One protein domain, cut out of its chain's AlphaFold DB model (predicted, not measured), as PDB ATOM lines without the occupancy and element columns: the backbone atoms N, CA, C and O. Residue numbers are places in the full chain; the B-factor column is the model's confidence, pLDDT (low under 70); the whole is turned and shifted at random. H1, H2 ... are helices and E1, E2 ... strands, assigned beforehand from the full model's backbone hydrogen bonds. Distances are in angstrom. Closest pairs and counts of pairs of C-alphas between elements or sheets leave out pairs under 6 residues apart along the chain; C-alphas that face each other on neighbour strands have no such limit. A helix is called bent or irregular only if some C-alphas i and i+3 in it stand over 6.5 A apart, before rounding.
ATOM      1  N   LYS A  82      70.297  95.682 -34.970       84.31
ATOM      2  CA  LYS A  82      69.979  97.101 -34.813       84.31
ATOM      3  C   LYS A  82      68.664  97.192 -34.047       84.31
ATOM      4  O   LYS A  82      67.627  96.866 -34.625       84.31
ATOM      5  N   PRO A  83      68.681  97.586 -32.768       90.62
ATOM      6  CA  PRO A  83      67.483  97.496 -31.965       90.62
ATOM      7  C   PRO A  83      66.423  98.498 -32.437       90.62
ATOM      8  O   PRO A  83      66.769  99.620 -32.829       90.62
ATOM      9  N   PRO A  84      65.133  98.130 -32.390       92.94
ATOM     10  CA  PRO A  84      64.065  99.017 -32.807       92.94
ATOM     11  C   PRO A  84      63.934 100.198 -31.841       92.94
ATOM     12  O   PRO A  84      63.991 100.062 -30.620       92.94
ATOM     13  N   LEU A  85      63.690 101.381 -32.392       91.94
ATOM     14  CA  LEU A  85      63.263 102.563 -31.645       91.94
ATOM     15  C   LEU A  85      61.785 102.492 -31.290       91.94
ATOM     16  O   LEU A  85      61.367 103.119 -30.319       91.94
ATOM     17  N   PHE A  86      61.018 101.747 -32.082       93.25
ATOM     18  CA  PHE A  86      59.620 101.412 -31.876       93.25
ATOM     19  C   PHE A  86      59.349 100.051 -32.516       93.25
ATOM     20  O   PHE A  86      59.841  99.772 -33.606       93.25
ATOM     21  N   ARG A  87      58.542  99.236 -31.849       94.31
ATOM     22  CA  ARG A  87      57.885  98.045 -32.381       94.31
ATOM     23  C   ARG A  87      56.465  98.063 -31.854       94.31
ATOM     24  O   ARG A  87      56.267  98.287 -30.658       94.31
ATOM     25  N   GLY A  88      55.500  97.829 -32.723       93.75
ATOM     26  CA  GLY A  88      54.093  97.873 -32.366       93.75
ATOM     27  C   GLY A  88      53.235  96.973 -33.231       93.75
ATOM     28  O   GLY A  88      53.714  96.413 -34.219       93.75
ATOM     29  N   ARG A  89      51.976  96.818 -32.824       95.00
ATOM     30  CA  ARG A  89      50.960  96.088 -33.580       95.00
ATOM     31  C   ARG A  89      49.687  96.904 -33.718       95.00
ATOM     32  O   ARG A  89      49.315  97.612 -32.788       95.00
ATOM     33  N   ASP A  90      49.037  96.792 -34.864       94.19
ATOM     34  CA  ASP A  90      47.711  97.365 -35.076       94.19
ATOM     35  C   ASP A  90      46.595  96.379 -34.680       94.19
ATOM     36  O   ASP A  90      46.843  95.238 -34.270       94.19
ATOM     37  N   ARG A  91      45.334  96.803 -34.838       91.62
ATOM     38  CA  ARG A  91      44.156  95.956 -34.566       91.62
ATOM     39  C   ARG A  91      44.034  94.748 -35.495       91.62
ATOM     40  O   ARG A  91      43.400  93.767 -35.114       91.62
ATOM     41  N   ALA A  92      44.602  94.821 -36.697       91.69
ATOM     42  CA  ALA A  92      44.622  93.717 -37.652       91.69
ATOM     43  C   ALA A  92      45.754  92.711 -37.363       91.69
ATOM     44  O   ALA A  92      45.835  91.676 -38.021       91.69
ATOM     45  N   GLY A  93      46.614  92.990 -36.376       92.81
ATOM     46  CA  GLY A  93      47.758  92.162 -36.013       92.81
ATOM     47  C   GLY A  93      49.016  92.423 -36.845       92.81
ATOM     48  O   GLY A  93      50.016  91.739 -36.623       92.81
ATOM     49  N   ARG A  94      48.998  93.411 -37.750       94.12
ATOM     50  CA  ARG A  94      50.181  93.845 -38.498       94.12
ATOM     51  C   ARG A  94      51.198  94.443 -37.543       94.12
ATOM     52  O   ARG A  94      50.858  95.175 -36.619       94.12
ATOM     53  N   SER A  95      52.455  94.155 -37.805       94.62
ATOM     54  CA  SER A  95      53.627  94.636 -37.100       94.62
ATOM     55  C   SER A  95      54.227  95.845 -37.809       94.62
ATOM     56  O   SER A  95      54.346  95.865 -39.035       94.62
ATOM     57  N   ALA A  96      54.634  96.837 -37.023       94.44
ATOM     58  CA  ALA A  96      55.443  97.956 -37.485       94.44
ATOM     59  C   ALA A  96      56.698  98.084 -36.623       94.44
ATOM     60  O   ALA A  96      56.621  97.993 -35.395       94.44
ATOM     61  N   GLU A  97      57.840  98.332 -37.257       94.81
ATOM     62  CA  GLU A  97      59.118  98.594 -36.601       94.81
ATOM     63  C   GLU A  97      59.755  99.863 -37.158       94.81
ATOM     64  O   GLU A  97      59.768 100.091 -38.363       94.81
ATOM     65  N   LEU A  98      60.314 100.681 -36.272       92.69
ATOM     66  CA  LEU A  98      61.161 101.809 -36.635       92.69
ATOM     67  C   LEU A  98      62.588 101.481 -36.212       92.69
ATOM     68  O   LEU A  98      62.869 101.442 -35.013       92.69
ATOM     69  N   ILE A  99      63.490 101.265 -37.165       91.88
ATOM     70  CA  ILE A  99      64.877 100.869 -36.886       91.88
ATOM     71  C   ILE A  99      65.886 101.944 -37.327       91.88
ATOM     72  O   ILE A  99      65.626 102.688 -38.279       91.88
ATOM     73  N   PRO A 100      67.048 102.059 -36.654       88.25
ATOM     74  CA  PRO A 100      68.128 102.947 -37.078       88.25
ATOM     75  C   PRO A 100      68.751 102.521 -38.413       88.25
ATOM     76  O   PRO A 100      69.173 101.381 -38.603       88.25
ATOM     77  N   ALA A 101      68.884 103.491 -39.312       85.81
ATOM     78  CA  ALA A 101      69.712 103.442 -40.510       85.81
ATOM     79  C   ALA A 101      70.788 104.544 -40.423       85.81
ATOM     80  O   ALA A 101      70.735 105.383 -39.527       85.81
ATOM     81  N   GLU A 102      71.778 104.523 -41.319       80.88
ATOM     82  CA  GLU A 102      72.998 105.357 -41.254       80.88
ATOM     83  C   GLU A 102      72.714 106.821 -40.854       80.88
ATOM     84  O   GLU A 102      73.078 107.249 -39.756       80.88
ATOM     85  N   ASP A 103      71.908 107.533 -41.647       83.50
ATOM     86  CA  ASP A 103      71.502 108.924 -41.381       83.50
ATOM     87  C   ASP A 103      69.982 109.118 -41.286       83.50
ATOM     88  O   ASP A 103      69.446 110.211 -41.465       83.50
ATOM     89  N   SER A 104      69.251 108.045 -41.000       88.88
ATOM     90  CA  SER A 104      67.790 108.031 -41.082       88.88
ATOM     91  C   SER A 104      67.190 106.960 -40.182       88.88
ATOM     92  O   SER A 104      67.902 106.187 -39.543       88.88
ATOM     93  N   TYR A 105      65.870 106.868 -40.190       89.94
ATOM     94  CA  TYR A 105      65.160 105.691 -39.720       89.94
ATOM     95  C   TYR A 105      64.493 104.978 -40.881       89.94
ATOM     96  O   TYR A 105      64.136 105.600 -41.882       89.94
ATOM     97  N   GLU A 106      64.365 103.670 -40.754       92.81
ATOM     98  CA  GLU A 106      63.599 102.853 -41.679       92.81
ATOM     99  C   GLU A 106      62.349 102.370 -40.957       92.81
ATOM    100  O   GLU A 106      62.430 101.795 -39.869       92.81
ATOM    101  N   LEU A 107      61.198 102.678 -41.546       93.00
ATOM    102  CA  LEU A 107      59.914 102.156 -41.126       93.00
ATOM    103  C   LEU A 107      59.653 100.867 -41.894       93.00
ATOM    104  O   LEU A 107      59.640 100.852 -43.128       93.00
ATOM    105  N   ILE A 108      59.445  99.797 -41.145       94.31
ATOM    106  CA  ILE A 108      59.210  98.452 -41.642       94.31
ATOM    107  C   ILE A 108      57.803  98.046 -41.221       94.31
ATOM    108  O   ILE A 108      57.486  98.105 -40.037       94.31
ATOM    109  N   ILE A 109      56.970  97.614 -42.166       93.81
ATOM    110  CA  ILE A 109      55.650  97.032 -41.890       93.81
ATOM    111  C   ILE A 109      55.653  95.598 -42.401       93.81
ATOM    112  O   ILE A 109      56.011  95.360 -43.554       93.81
ATOM    113  N   GLU A 110      55.271  94.641 -41.554       94.19
ATOM    114  CA  GLU A 110      55.248  93.212 -41.907       94.19
ATOM    115  C   GLU A 110      56.584  92.723 -42.501       94.19
ATOM    116  O   GLU A 110      56.637  92.009 -43.504       94.19
ATOM    117  N   GLY A 111      57.692  93.182 -41.909       91.88
ATOM    118  CA  GLY A 111      59.048  92.847 -42.352       91.88
ATOM    119  C   GLY A 111      59.492  93.514 -43.659       91.88
ATOM    120  O   GLY A 111      60.599  93.244 -44.121       91.88
ATOM    121  N   LYS A 112      58.675  94.388 -44.262       92.56
ATOM    122  CA  LYS A 112      59.012  95.102 -45.503       92.56
ATOM    123  C   LYS A 112      59.324  96.571 -45.220       92.56
ATOM    124  O   LYS A 112      58.500  97.234 -44.592       92.56
ATOM    125  N   PRO A 113      60.462  97.110 -45.692       92.31
ATOM    126  CA  PRO A 113      60.734  98.537 -45.591       92.31
ATOM    127  C   PRO A 113      59.730  99.302 -46.457       92.31
ATOM    128  O   PRO A 113      59.607  99.044 -47.654       92.31
ATOM    129  N   VAL A 114      58.987 100.219 -45.841       91.94
ATOM    130  CA  VAL A 114      57.937 101.000 -46.514       91.94
ATOM    131  C   VAL A 114      58.314 102.468 -46.673       91.94
ATOM    132  O   VAL A 114      57.918 103.096 -47.650       91.94
ATOM    133  N   GLN A 115      59.091 103.022 -45.740       89.06
ATOM    134  CA  GLN A 115      59.429 104.443 -45.741       89.06
ATOM    135  C   GLN A 115      60.777 104.686 -45.063       89.06
ATOM    136  O   GLN A 115      61.073 104.132 -44.003       89.06
ATOM    137  N   ARG A 116      61.579 105.574 -45.654       90.06
ATOM    138  CA  ARG A 116      62.785 106.119 -45.028       90.06
ATOM    139  C   ARG A 116      62.456 107.483 -44.440       90.06
ATOM    140  O   ARG A 116      61.991 108.373 -45.144       90.06
ATOM    141  N   LEU A 117      62.701 107.639 -43.148       86.12
ATOM    142  CA  LEU A 117      62.357 108.824 -42.376       86.12
ATOM    143  C   LEU A 117      63.627 109.578 -41.998       86.12
ATOM    144  O   LEU A 117      64.626 108.970 -41.608       86.12
ATOM    145  N   ALA A 118      63.591 110.909 -42.049       85.75
ATOM    146  CA  ALA A 118      64.619 111.711 -41.390       85.75
ATOM    147  C   ALA A 118      64.691 111.339 -39.898       85.75
ATOM    148  O   ALA A 118      63.750 110.770 -39.342       85.75
ATOM    149  N   ARG A 119      65.804 111.648 -39.222       79.69
ATOM    150  CA  ARG A 119      65.949 111.305 -37.802       79.69
ATOM    151  C   ARG A 119      64.851 111.970 -36.955       79.69
ATOM    152  O   ARG A 119      64.933 113.143 -36.615       79.69
ATOM    153  N   VAL A 120      63.844 111.187 -36.576       73.19
ATOM    154  CA  VAL A 120      62.767 111.554 -35.653       73.19
ATOM    155  C   VAL A 120      63.162 111.246 -34.207       73.19
ATOM    156  O   VAL A 120      63.623 110.150 -33.881       73.19
ATOM    157  N   ARG A 121      62.955 112.192 -33.291       73.00
ATOM    158  CA  ARG A 121      63.129 111.927 -31.859       73.00
ATOM    159  C   ARG A 121      61.813 111.437 -31.266       73.00
ATOM    160  O   ARG A 121      60.923 112.238 -31.001       73.00
ATOM    161  N   LEU A 122      61.710 110.135 -31.014       79.62
ATOM    162  CA  LEU A 122      60.580 109.597 -30.258       79.62
ATOM    163  C   LEU A 122      60.649 110.044 -28.785       79.62
ATOM    164  O   LEU A 122      61.745 110.094 -28.207       79.62
ATOM    165  N   PRO A 123      59.503 110.341 -28.150       79.81
ATOM    166  CA  PRO A 123      59.461 110.692 -26.738       79.81
ATOM    167  C   PRO A 123      59.929 109.518 -25.866       79.81
ATOM    168  O   PRO A 123      59.744 108.352 -26.205       79.81
ATOM    169  N   GLY A 124      60.519 109.827 -24.710       76.62
ATOM    170  CA  GLY A 124      60.880 108.819 -23.703       76.62
ATOM    171  C   GLY A 124      59.728 108.415 -22.773       76.62
ATOM    172  O   GLY A 124      59.939 107.618 -21.873       76.62
ATOM    173  N   ARG A 125      58.534 108.981 -22.961       77.06
ATOM    174  CA  ARG A 125      57.304 108.689 -22.200       77.06
ATOM    175  C   ARG A 125      56.324 107.901 -23.060       77.06
ATOM    176  O   ARG A 125      56.448 107.957 -24.286       77.06
ATOM    177  N   ARG A 126      55.373 107.205 -22.438       75.12
ATOM    178  CA  ARG A 126      54.420 106.314 -23.108       75.12
ATOM    179  C   ARG A 126      53.833 106.935 -24.379       75.12
ATOM    180  O   ARG A 126      53.271 108.034 -24.358       75.12
ATOM    181  N   LEU A 127      53.960 106.201 -25.482       76.88
ATOM    182  CA  LEU A 127      53.217 106.455 -26.710       76.88
ATOM    183  C   LEU A 127      51.845 105.787 -26.576       76.88
ATOM    184  O   LEU A 127      51.755 104.659 -26.095       76.88
ATOM    185  N   ARG A 128      50.779 106.488 -26.963       73.69
ATOM    186  CA  ARG A 128      49.444 105.895 -27.085       73.69
ATOM    187  C   ARG A 128      49.397 105.002 -28.323       73.69
ATOM    188  O   ARG A 128      49.053 103.836 -28.201       73.69
ATOM    189  N   ALA A 129      49.806 105.549 -29.464       78.94
ATOM    190  CA  ALA A 129      49.995 104.831 -30.715       78.94
ATOM    191  C   ALA A 129      50.991 105.590 -31.607       78.94
ATOM    192  O   ALA A 129      51.171 106.806 -31.462       78.94
ATOM    193  N   LEU A 130      51.627 104.859 -32.519       86.12
ATOM    194  CA  LEU A 130      52.293 105.413 -33.690       86.12
ATOM    195  C   LEU A 130      51.314 105.320 -34.862       86.12
ATOM    196  O   LEU A 130      50.914 104.215 -35.223       86.12
ATOM    197  N   ASN A 131      50.926 106.454 -35.435       86.88
ATOM    198  CA  ASN A 131      50.060 106.473 -36.608       86.88
ATOM    199  C   ASN A 131      50.919 106.497 -37.875       86.88
ATOM    200  O   ASN A 131      51.745 107.400 -38.050       86.88
ATOM    201  N   VAL A 132      50.717 105.508 -38.738       84.56
ATOM    202  CA  VAL A 132      51.371 105.405 -40.041       84.56
ATOM    203  C   VAL A 132      50.289 105.339 -41.103       84.56
ATOM    204  O   VAL A 132      49.563 104.353 -41.184       84.56
ATOM    205  N   SER A 133      50.172 106.385 -41.922       82.94
ATOM    206  CA  SER A 133      49.207 106.429 -43.032       82.94
ATOM    207  C   SER A 133      47.755 106.112 -42.625       82.94
ATOM    208  O   SER A 133      47.000 105.549 -43.413       82.94
ATOM    209  N   GLY A 134      47.349 106.483 -41.405       83.81
ATOM    210  CA  GLY A 134      46.004 106.239 -40.872       83.81
ATOM    211  C   GLY A 134      45.859 104.955 -40.052       83.81
ATOM    212  O   GLY A 134      44.832 104.778 -39.401       83.81
ATOM    213  N   ASP A 135      46.879 104.098 -40.025       88.25
ATOM    214  CA  ASP A 135      46.910 102.890 -39.206       88.25
ATOM    215  C   ASP A 135      47.574 103.167 -37.850       88.25
ATOM    216  O   ASP A 135      48.723 103.608 -37.778       88.25
ATOM    217  N   GLU A 136      46.854 102.898 -36.761       91.75
ATOM    218  CA  GLU A 136      47.364 103.041 -35.395       91.75
ATOM    219  C   GLU A 136      48.066 101.759 -34.931       91.75
ATOM    220  O   GLU A 136      47.438 100.708 -34.786       91.75
ATOM    221  N   PHE A 137      49.360 101.868 -34.636       92.56
ATOM    222  CA  PHE A 137      50.157 100.799 -34.041       92.56
ATOM    223  C   PHE A 137      50.391 101.077 -32.557       92.56
ATOM    224  O   PHE A 137      51.019 102.072 -32.185       92.56
ATOM    225  N   GLU A 138      49.934 100.173 -31.698       92.38
ATOM    226  CA  GLU A 138      50.214 100.216 -30.264       92.38
ATOM    227  C   GLU A 138      51.593  99.617 -29.982       92.38
ATOM    228  O   GLU A 138      51.954  98.573 -30.529       92.38
ATOM    229  N   GLU A 139      52.388 100.278 -29.137       92.50
ATOM    230  CA  GLU A 139      53.744  99.817 -28.833       92.50
ATOM    231  C   GLU A 139      53.716  98.474 -28.088       92.50
ATOM    232  O   GLU A 139      53.050  98.317 -27.067       92.50
ATOM    233  N   THR A 140      54.488  97.509 -28.582       93.19
ATOM    234  CA  THR A 140      54.663  96.189 -27.970       93.19
ATOM    235  C   THR A 140      56.129  95.966 -27.615       93.19
ATOM    236  O   THR A 140      57.014  96.598 -28.190       93.19
ATOM    237  N   PHE A 141      56.394  95.068 -26.664       93.38
ATOM    238  CA  PHE A 141      57.739  94.727 -26.188       93.38
ATOM    239  C   PHE A 141      57.943  93.221 -26.326       93.38
ATOM    240  O   PHE A 141      57.132  92.442 -25.820       93.38
ATOM    241  N   ALA A 142      58.991  92.835 -27.046       94.19
ATOM    242  CA  ALA A 142      59.315  91.449 -27.355       94.19
ATOM    243  C   ALA A 142      60.241  90.794 -26.321       94.19
ATOM    244  O   ALA A 142      60.334  89.569 -26.320       94.19
ATOM    245  N   ALA A 143      60.893  91.578 -25.452       95.06
ATOM    246  CA  ALA A 143      61.727  91.025 -24.394       95.06
ATOM    247  C   ALA A 143      60.932  90.037 -23.518       95.06
ATOM    248  O   ALA A 143      59.757  90.268 -23.195       95.06
ATOM    249  N   SER A 144      61.577  88.945 -23.110       95.62
ATOM    250  CA  SER A 144      60.983  87.894 -22.278       95.62
ATOM    251  C   SER A 144      60.387  88.447 -20.980       95.62
ATOM    252  O   SER A 144      60.717  89.543 -20.510       95.62
ATOM    253  N   ALA A 145      59.440  87.711 -20.396       94.31
ATOM    254  CA  ALA A 145      58.828  88.114 -19.132       94.31
ATOM    255  C   ALA A 145      59.878  88.186 -18.009       94.31
ATOM    256  O   ALA A 145      59.859  89.125 -17.214       94.31
ATOM    257  N   GLU A 146      60.825  87.249 -18.008       96.12
ATOM    258  CA  GLU A 146      61.952  87.162 -17.086       96.12
ATOM    259  C   GLU A 146      62.872  88.378 -17.226       96.12
ATOM    260  O   GLU A 146      63.143  89.057 -16.236       96.12
ATOM    261  N   ALA A 147      63.284  88.722 -18.453       96.06
ATOM    262  CA  ALA A 147      64.127  89.890 -18.704       96.06
ATOM    263  C   ALA A 147      63.450  91.196 -18.270       96.06
ATOM    264  O   ALA A 147      64.070  92.051 -17.633       96.06
ATOM    265  N   ARG A 148      62.156  91.340 -18.573       94.94
ATOM    266  CA  ARG A 148      61.351  92.503 -18.171       94.94
ATOM    267  C   ARG A 148      61.185  92.598 -16.654       94.94
ATOM    268  O   ARG A 148      61.253  93.698 -16.106       94.94
ATOM    269  N   ALA A 149      60.978  91.472 -15.974       93.81
ATOM    270  CA  ALA A 149      60.885  91.428 -14.519       93.81
ATOM    271  C   ALA A 149      62.224  91.778 -13.854       93.81
ATOM    272  O   ALA A 149      62.240  92.617 -12.954       93.81
ATOM    273  N   ALA A 150      63.329  91.219 -14.348       95.19
ATOM    274  CA  ALA A 150      64.670  91.517 -13.856       95.19
ATOM    275  C   ALA A 150      65.040  92.996 -14.055       95.19
ATOM    276  O   ALA A 150      65.578  93.629 -13.148       95.19
ATOM    277  N   LEU A 151      64.707  93.581 -15.214       95.56
ATOM    278  CA  LEU A 151      64.912  95.012 -15.450       95.56
ATOM    279  C   LEU A 151      64.135  95.867 -14.443       95.56
ATOM    280  O   LEU A 151      64.680  96.835 -13.918       95.56
ATOM    281  N   ARG A 152      62.878  95.512 -14.154       92.69
ATOM    282  CA  ARG A 152      62.069  96.220 -13.157       92.69
ATOM    283  C   ARG A 152      62.711  96.155 -11.772       92.69
ATOM    284  O   ARG A 152      62.917  97.208 -11.173       92.69
ATOM    285  N   GLU A 153      63.092  94.964 -11.316       93.12
ATOM    286  CA  GLU A 153      63.771  94.799 -10.024       93.12
ATOM    287  C   GLU A 153      65.044  95.653  -9.953       93.12
ATOM    288  O   GLU A 153      65.252  96.358  -8.967       93.12
ATOM    289  N   TYR A 154      65.849  95.661 -11.018       93.38
ATOM    290  CA  TYR A 154      67.054  96.483 -11.105       93.38
ATOM    291  C   TYR A 154      66.753  97.984 -11.037       93.38
ATOM    292  O   TYR A 154      67.443  98.720 -10.337       93.38
ATOM    293  N   THR A 155      65.707  98.460 -11.716       90.31
ATOM    294  CA  THR A 155      65.329  99.882 -11.648       90.31
ATOM    295  C   THR A 155      64.808 100.309 -10.277       90.31
ATOM    296  O   THR A 155      64.895 101.488  -9.942       90.31
ATOM    297  N   GLU A 156      64.261  99.377  -9.498       90.44
ATOM    298  CA  GLU A 156      63.804  99.610  -8.125       90.44
ATOM    299  C   GLU A 156      64.950  99.469  -7.114       90.44
ATOM    300  O   GLU A 156      64.974 100.183  -6.116       90.44
ATOM    301  N   ASN A 157      65.926  98.594  -7.390       91.25
ATOM    302  CA  ASN A 157      67.054  98.282  -6.512       91.25
ATOM    303  C   ASN A 157      68.392  98.225  -7.284       91.25
ATOM    304  O   ASN A 157      68.963  97.139  -7.440       91.25
ATOM    305  N   PRO A 158      68.947  99.370  -7.733       89.12
ATOM    306  CA  PRO A 158      70.155  99.385  -8.566       89.12
ATOM    307  C   PRO A 158      71.391  98.759  -7.902       89.12
ATOM    308  O   PRO A 158      72.254  98.212  -8.588       89.12
ATOM    309  N   GLU A 159      71.453  98.792  -6.568       90.31
ATOM    310  CA  GLU A 159      72.547  98.245  -5.749       90.31
ATOM    311  C   GLU A 159      72.726  96.724  -5.903       90.31
ATOM    312  O   GLU A 159      73.797  96.192  -5.618       90.31
ATOM    313  N   ARG A 160      71.699  95.998  -6.380       86.25
ATOM    314  CA  ARG A 160      71.779  94.546  -6.641       86.25
ATOM    315  C   ARG A 160      72.575  94.197  -7.903       86.25
ATOM    316  O   ARG A 160      72.846  93.024  -8.146       86.25
ATOM    317  N   GLY A 161      72.976  95.207  -8.674       87.56
ATOM    318  CA  GLY A 161      73.689  95.039  -9.933       87.56
ATOM    319  C   GLY A 161      72.749  94.823 -11.118       87.56
ATOM    320  O   GLY A 161      71.617  94.362 -10.981       87.56
ATOM    321  N   ALA A 162      73.228  95.193 -12.306       89.75
ATOM    322  CA  ALA A 162      72.459  95.043 -13.534       89.75
ATOM    323  C   ALA A 162      72.298  93.553 -13.909       89.75
ATOM    324  O   ALA A 162      73.262  92.789 -13.792       89.75
ATOM    325  N   PRO A 163      71.120  93.129 -14.404       92.50
ATOM    326  CA  PRO A 163      70.862  91.747 -14.789       92.50
ATOM    327  C   PRO A 163      71.459  91.435 -16.168       92.50
ATOM    328  O   PRO A 163      70.755  91.230 -17.161       92.50
ATOM    329  N   TRP A 164      72.792  91.408 -16.228       90.12
ATOM    330  CA  TRP A 164      73.586  91.223 -17.444       90.12
ATOM    331  C   TRP A 164      73.229  89.959 -18.231       90.12
ATOM    332  O   TRP A 164      73.326  89.956 -19.456       90.12
ATOM    333  N   GLN A 165      72.748  88.907 -17.566       90.38
ATOM    334  CA  GLN A 165      72.284  87.686 -18.225       90.38
ATOM    335  C   GLN A 165      71.123  87.937 -19.205       90.38
ATOM    336  O   GLN A 165      71.008  87.225 -20.199       90.38
ATOM    337  N   HIS A 166      70.319  88.983 -18.975       93.19
ATOM    338  CA  HIS A 166      69.191  89.384 -19.820       93.19
ATOM    339  C   HIS A 166      69.539  90.506 -20.814       93.19
ATOM    340  O   HIS A 166      68.665  90.953 -21.557       93.19
ATOM    341  N   LEU A 167      70.801  90.958 -20.862       91.19
ATOM    342  CA  LEU A 167      71.228  92.078 -21.706       91.19
ATOM    343  C   LEU A 167      70.870  91.871 -23.177       91.19
ATOM    344  O   LEU A 167      70.311  92.772 -23.785       91.19
ATOM    345  N   GLY A 168      71.159  90.697 -23.743       88.81
ATOM    346  CA  GLY A 168      70.909  90.435 -25.164       88.81
ATOM    347  C   GLY A 168      69.433  90.569 -25.550       88.81
ATOM    348  O   GLY A 168      69.122  91.120 -26.601       88.81
ATOM    349  N   ASP A 169      68.531  90.130 -24.675       92.38
ATOM    350  CA  ASP A 169      67.082  90.184 -24.886       92.38
ATOM    351  C   ASP A 169      66.555  91.628 -24.778       92.38
ATOM    352  O   ASP A 169      65.921  92.155 -25.694       92.38
ATOM    353  N   LEU A 170      66.935  92.329 -23.704       94.94
ATOM    354  CA  LEU A 170      66.576  93.735 -23.487       94.94
ATOM    355  C   LEU A 170      67.174  94.663 -24.553       94.94
ATOM    356  O   LEU A 170      66.525  95.622 -24.975       94.94
ATOM    357  N   TYR A 171      68.405  94.390 -24.984       93.00
ATOM    358  CA  TYR A 171      69.069  95.125 -26.052       93.00
ATOM    359  C   TYR A 171      68.382  94.876 -27.389       93.00
ATOM    360  O   TYR A 171      68.070  95.842 -28.070       93.00
ATOM    361  N   SER A 172      68.091  93.623 -27.750       91.81
ATOM    362  CA  SER A 172      67.462  93.291 -29.041       91.81
ATOM    363  C   SER A 172      66.070  93.906 -29.197       91.81
ATOM    364  O   SER A 172      65.654  94.218 -30.309       91.81
ATOM    365  N   ASP A 173      65.361  94.128 -28.089       94.56
ATOM    366  CA  ASP A 173      64.085  94.853 -28.064       94.56
ATOM    367  C   ASP A 173      64.251  96.383 -27.942       94.56
ATOM    368  O   ASP A 173      63.273  97.124 -27.867       94.56
ATOM    369  N   GLY A 174      65.485  96.884 -27.897       94.50
ATOM    370  CA  GLY A 174      65.810  98.306 -27.805       94.50
ATOM    371  C   GLY A 174      65.446  98.960 -26.485       94.50
ATOM    372  O   GLY A 174      65.321 100.182 -26.434       94.50
ATOM    373  N   ILE A 175      65.270  98.189 -25.415       95.50
ATOM    374  CA  ILE A 175      64.927  98.693 -24.081       95.50
ATOM    375  C   ILE A 175      66.160  99.302 -23.401       95.50
ATOM    376  O   ILE A 175      66.074 100.380 -22.806       95.50
ATOM    377  N   VAL A 176      67.318  98.655 -23.532       94.38
ATOM    378  CA  VAL A 176      68.597  99.145 -22.999       94.38
ATOM    379  C   VAL A 176      69.626  99.322 -24.108       94.38
ATOM    380  O   VAL A 176      69.534  98.698 -25.164       94.38
ATOM    381  N   ASP A 177      70.598 100.195 -23.875       91.38
ATOM    382  CA  ASP A 177      71.798 100.283 -24.697       91.38
ATOM    383  C   ASP A 177      72.839  99.221 -24.281       91.38
ATOM    384  O   ASP A 177      72.627  98.480 -23.313       91.38
ATOM    385  N   PRO A 178      73.984  99.129 -24.983       86.75
ATOM    386  CA  PRO A 178      74.984  98.114 -24.672       86.75
ATOM    387  C   PRO A 178      75.645  98.220 -23.291       86.75
ATOM    388  O   PRO A 178      76.269  97.266 -22.827       86.75
ATOM    389  N   ASN A 179      75.476  99.357 -22.616       86.00
ATOM    390  CA  ASN A 179      75.959  99.613 -21.264       86.00
ATOM    391  C   ASN A 179      74.851  99.458 -20.211       86.00
ATOM    392  O   ASN A 179      75.032  99.869 -19.067       86.00
ATOM    393  N   PHE A 180      73.718  98.851 -20.580       90.69
ATOM    394  CA  PHE A 180      72.545  98.657 -19.726       90.69
ATOM    395  C   PHE A 180      71.784  99.951 -19.375       90.69
ATOM    396  O   PHE A 180      70.901  99.942 -18.515       90.69
ATOM    397  N   ALA A 181      72.066 101.077 -20.039       91.62
ATOM    398  CA  ALA A 181      71.322 102.310 -19.803       91.62
ATOM    399  C   ALA A 181      69.967 102.277 -20.526       91.62
ATOM    400  O   ALA A 181      69.868 101.855 -21.678       91.62
ATOM    401  N   LEU A 182      68.904 102.763 -19.870       93.56
ATOM    402  CA  LEU A 182      67.573 102.838 -20.483       93.56
ATOM    403  C   LEU A 182      67.572 103.767 -21.705       93.56
ATOM    404  O   LEU A 182      67.853 104.969 -21.593       93.56
ATOM    405  N   THR A 183      67.144 103.228 -22.846       92.94
ATOM    406  CA  THR A 183      66.893 104.007 -24.064       92.94
ATOM    407  C   THR A 183      65.590 104.807 -23.938       92.94
ATOM    408  O   THR A 183      64.836 104.671 -22.970       92.94
ATOM    409  N   SER A 184      65.253 105.620 -24.947       91.12
ATOM    410  CA  SER A 184      63.919 106.235 -25.019       91.12
ATOM    411  C   SER A 184      62.804 105.187 -24.992       91.12
ATOM    412  O   SER A 184      61.834 105.369 -24.264       91.12
ATOM    413  N   ARG A 185      62.954 104.081 -25.730       93.12
ATOM    414  CA  ARG A 185      61.986 102.978 -25.760       93.12
ATOM    415  C   ARG A 185      61.923 102.240 -24.425       93.12
ATOM    416  O   ARG A 185      60.828 101.949 -23.956       93.12
ATOM    417  N   GLY A 186      63.056 102.044 -23.751       94.00
ATOM    418  CA  GLY A 186      63.073 101.480 -22.401       94.00
ATOM    419  C   GLY A 186      62.383 102.354 -21.360       94.00
ATOM    420  O   GLY A 186      61.680 101.850 -20.490       94.00
ATOM    421  N   ARG A 187      62.496 103.681 -21.466       92.69
ATOM    422  CA  ARG A 187      61.733 104.589 -20.595       92.69
ATOM    423  C   ARG A 187      60.228 104.500 -20.858       92.69
ATOM    424  O   ARG A 187      59.464 104.480 -19.896       92.69
ATOM    425  N   ARG A 188      59.801 104.355 -22.120       92.06
ATOM    426  CA  ARG A 188      58.387 104.096 -22.457       92.06
ATOM    427  C   ARG A 188      57.903 102.762 -21.911       92.06
ATOM    428  O   ARG A 188      56.815 102.716 -21.349       92.06
ATOM    429  N   PHE A 189      58.726 101.717 -22.005       92.19
ATOM    430  CA  PHE A 189      58.466 100.436 -21.353       92.19
ATOM    431  C   PHE A 189      58.210 100.632 -19.852       92.19
ATOM    432  O   PHE A 189      57.134 100.289 -19.368       92.19
ATOM    433  N   MET A 190      59.124 101.279 -19.125       90.31
ATOM    434  CA  MET A 190      58.955 101.514 -17.683       90.31
ATOM    435  C   MET A 190      57.706 102.342 -17.352       90.31
ATOM    436  O   MET A 190      57.038 102.078 -16.356       90.31
ATOM    437  N   ASP A 191      57.356 103.314 -18.192       87.69
ATOM    438  CA  ASP A 191      56.158 104.141 -18.021       87.69
ATOM    439  C   ASP A 191      54.859 103.344 -18.259       87.69
ATOM    440  O   ASP A 191      53.918 103.449 -17.473       87.69
ATOM    441  N   THR A 192      54.824 102.458 -19.267       82.50
ATOM    442  CA  THR A 192      53.681 101.543 -19.489       82.50
ATOM    443  C   THR A 192      53.436 100.597 -18.316       82.50
ATOM    444  O   THR A 192      52.296 100.213 -18.083       82.50
ATOM    445  N   GLN A 193      54.479 100.244 -17.559       77.69
ATOM    446  CA  GLN A 193      54.344  99.410 -16.362       77.69
ATOM    447  C   GLN A 193      53.822 100.192 -15.146       77.69
ATOM    448  O   GLN A 193      53.249  99.591 -14.244       77.69
ATOM    449  N   ARG A 194      54.041 101.514 -15.098       75.56
ATOM    450  CA  ARG A 194      53.707 102.369 -13.947       75.56
ATOM    451  C   ARG A 194      52.312 102.990 -14.026       75.56
ATOM    452  O   ARG A 194      51.712 103.226 -12.985       75.56
ATOM    453  N   ASN A 195      51.800 103.262 -15.230       65.12
ATOM    454  CA  ASN A 195      50.610 104.096 -15.425       65.12
ATOM    455  C   ASN A 195      49.499 103.419 -16.246       65.12
ATOM    456  O   ASN A 195      49.721 102.934 -17.357       65.12
ATOM    457  N   GLY A 196      48.257 103.509 -15.754       53.91
ATOM    458  CA  GLY A 196      47.043 103.252 -16.537       53.91
ATOM    459  C   GLY A 196      46.712 104.421 -17.480       53.91
ATOM    460  O   GLY A 196      46.722 105.577 -17.074       53.91
ATOM    461  N   ASN A 197      46.433 104.111 -18.750       52.94
ATOM    462  CA  ASN A 197      45.858 104.952 -19.824       52.94
ATOM    463  C   ASN A 197      46.446 106.337 -20.210       52.94
ATOM    464  O   ASN A 197      45.909 106.951 -21.130       52.94
ATOM    465  N   GLY A 198      47.548 106.828 -19.635       59.41
ATOM    466  CA  GLY A 198      48.202 108.068 -20.104       59.41
ATOM    467  C   GLY A 198      49.240 107.826 -21.207       59.41
ATOM    468  O   GLY A 198      50.219 107.138 -20.961       59.41
ATOM    469  N   GLY A 199      49.079 108.382 -22.412       66.19
ATOM    470  CA  GLY A 199      50.076 108.279 -23.491       66.19
ATOM    471  C   GLY A 199      49.926 109.382 -24.539       66.19
ATOM    472  O   GLY A 199      48.877 110.018 -24.613       66.19
ATOM    473  N   VAL A 200      50.965 109.623 -25.343       72.94
ATOM    474  CA  VAL A 200      50.933 110.614 -26.438       72.94
ATOM    475  C   VAL A 200      50.876 109.939 -27.806       72.94
ATOM    476  O   VAL A 200      51.537 108.929 -28.022       72.94
ATOM    477  N   GLU A 201      50.094 110.482 -28.731       76.38
ATOM    478  CA  GLU A 201      50.048 110.010 -30.119       76.38
ATOM    479  C   GLU A 201      51.170 110.654 -30.940       76.38
ATOM    480  O   GLU A 201      51.514 111.820 -30.723       76.38
ATOM    481  N   LEU A 202      51.764 109.890 -31.859       78.12
ATOM    482  CA  LEU A 202      52.780 110.392 -32.778       78.12
ATOM    483  C   LEU A 202      52.391 110.042 -34.214       78.12
ATOM    484  O   LEU A 202      52.243 108.869 -34.547       78.12
ATOM    485  N   LEU A 203      52.235 111.071 -35.048       79.19
ATOM    486  CA  LEU A 203      51.876 110.940 -36.458       79.19
ATOM    487  C   LEU A 203      53.147 110.964 -37.311       79.19
ATOM    488  O   LEU A 203      53.941 111.904 -37.206       79.19
ATOM    489  N   LEU A 204      53.338 109.946 -38.150       76.38
ATOM    490  CA  LEU A 204      54.352 109.953 -39.203       76.38
ATOM    491  C   LEU A 204      53.657 110.261 -40.535       76.38
ATOM    492  O   LEU A 204      52.772 109.516 -40.959       76.38
ATOM    493  N   GLY A 205      54.016 111.405 -41.124       59.91
ATOM    494  CA  GLY A 205      53.507 111.888 -42.412       59.91
ATOM    495  C   GLY A 205      54.241 111.318 -43.616       59.91
ATOM    496  O   GLY A 205      55.410 110.884 -43.470       59.91
TER     497      GLY A 205
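Overview. This is residues 82 to 205 of the 205 residues of an uncharacterized protein of Bryobacteraceae bacterium (UniProt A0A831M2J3). A seven-stranded sheet, folded back on itself like part of an open barrel, makes one end of the domain, and three helices make the other end. H3 lies between the sheet and H1, while H1 and H2 meet at a steep angle away from the sheet. The printed part has 124 residues, with elements in the order E1 E2 E3 E4 E5 E6 H1 H2 H3 E7. The mixed sheet has the order E4 E3 E2 E1 E6 E5 E7, and the class is mixed, helices and strands. The whole is compact, with a radius of gyration of the C-alphas of 14.5 A and spans of 44 by 34 by 24 A.

Along the chain. The sheet's strands are E1, residues 86 to 89, from C-alpha 86 at (59.620, 101.412, -31.876); E2, residues 95 to 101, 18.7 A long; E3, residues 104 to 109, 16.4 A; E4, residues 112 to 117, 14.5 A; E5, residues 127 to 132; E6, residues 135 to 139; and E7, residues 200 to 204, ending with C-alpha 204 at (54.352, 109.953, -39.203). The helices are H1, residues 145 to 156, 16.7 A long; H2, residues 164 to 172, 13.3 A; and H3, residues 184 to 194, 15.6 A. H2 is irregular: C-alphas 165 and 168 are 7.6 A apart.

Arrangement. The sheet is strongly twisted and curled, a folded sheet, bent back into two leaves: E4 E3 E2 face E6 E5 E7, with E1 as the hinge. E1 E2 E3 E4 form a meander, each strand the antiparallel neighbour of the one before. Between E1 and E2, N 88 and O 96 are 2.9 A apart; between E2 and E3, N 97 and O 108 are 2.8 A apart; between E3 and E4, N 105 and O 117 are 2.8 A apart. E6 is staggered, pairing with E1 over residues 138 to 139, where N 138 and O 89 are 2.9 A apart, and with E5 over residues 135 to 137, where N 137 and O 130 are 2.9 A apart. E5 and E6 form an antiparallel hairpin. E7 is parallel to E5, with N 128 and O 200 2.8 A apart. The edge strands E4 and E7 are apart. H3 is on the sheet but only grazes it, with residues 184 to 192; the closest C-alphas of H3 and E1 are those of Arg 185 and Phe 86, 6.7 A apart. H1 and H3 are close but not clearly touching, about perpendicular at 87 degrees, with the closest C-alphas, those of Arg 152 and Met 190, 7.6 A apart. H1 touches H2 with residues 147 to 150 alone, at a steep tilt of 69 degrees, only just short of about perpendicular, opposite ways; their closest C-alphas, those of Ala 147 and His 166, are 5.2 A apart. H1 and H2 are not on the sheet. In H1 and H3 every O i to N i+4 pair is within hydrogen-bond range, in H2 3 of 5.

Size, cuts and confidence. The C-alphas farthest apart are those of Gly 134 and Glu 159, 44.7 A. The printed part has no cut. The link from H2 to H3, 11 residues, is long. The mean pLDDT of the printed part is 87.7; residues 195 to 199 and 205 are under 70.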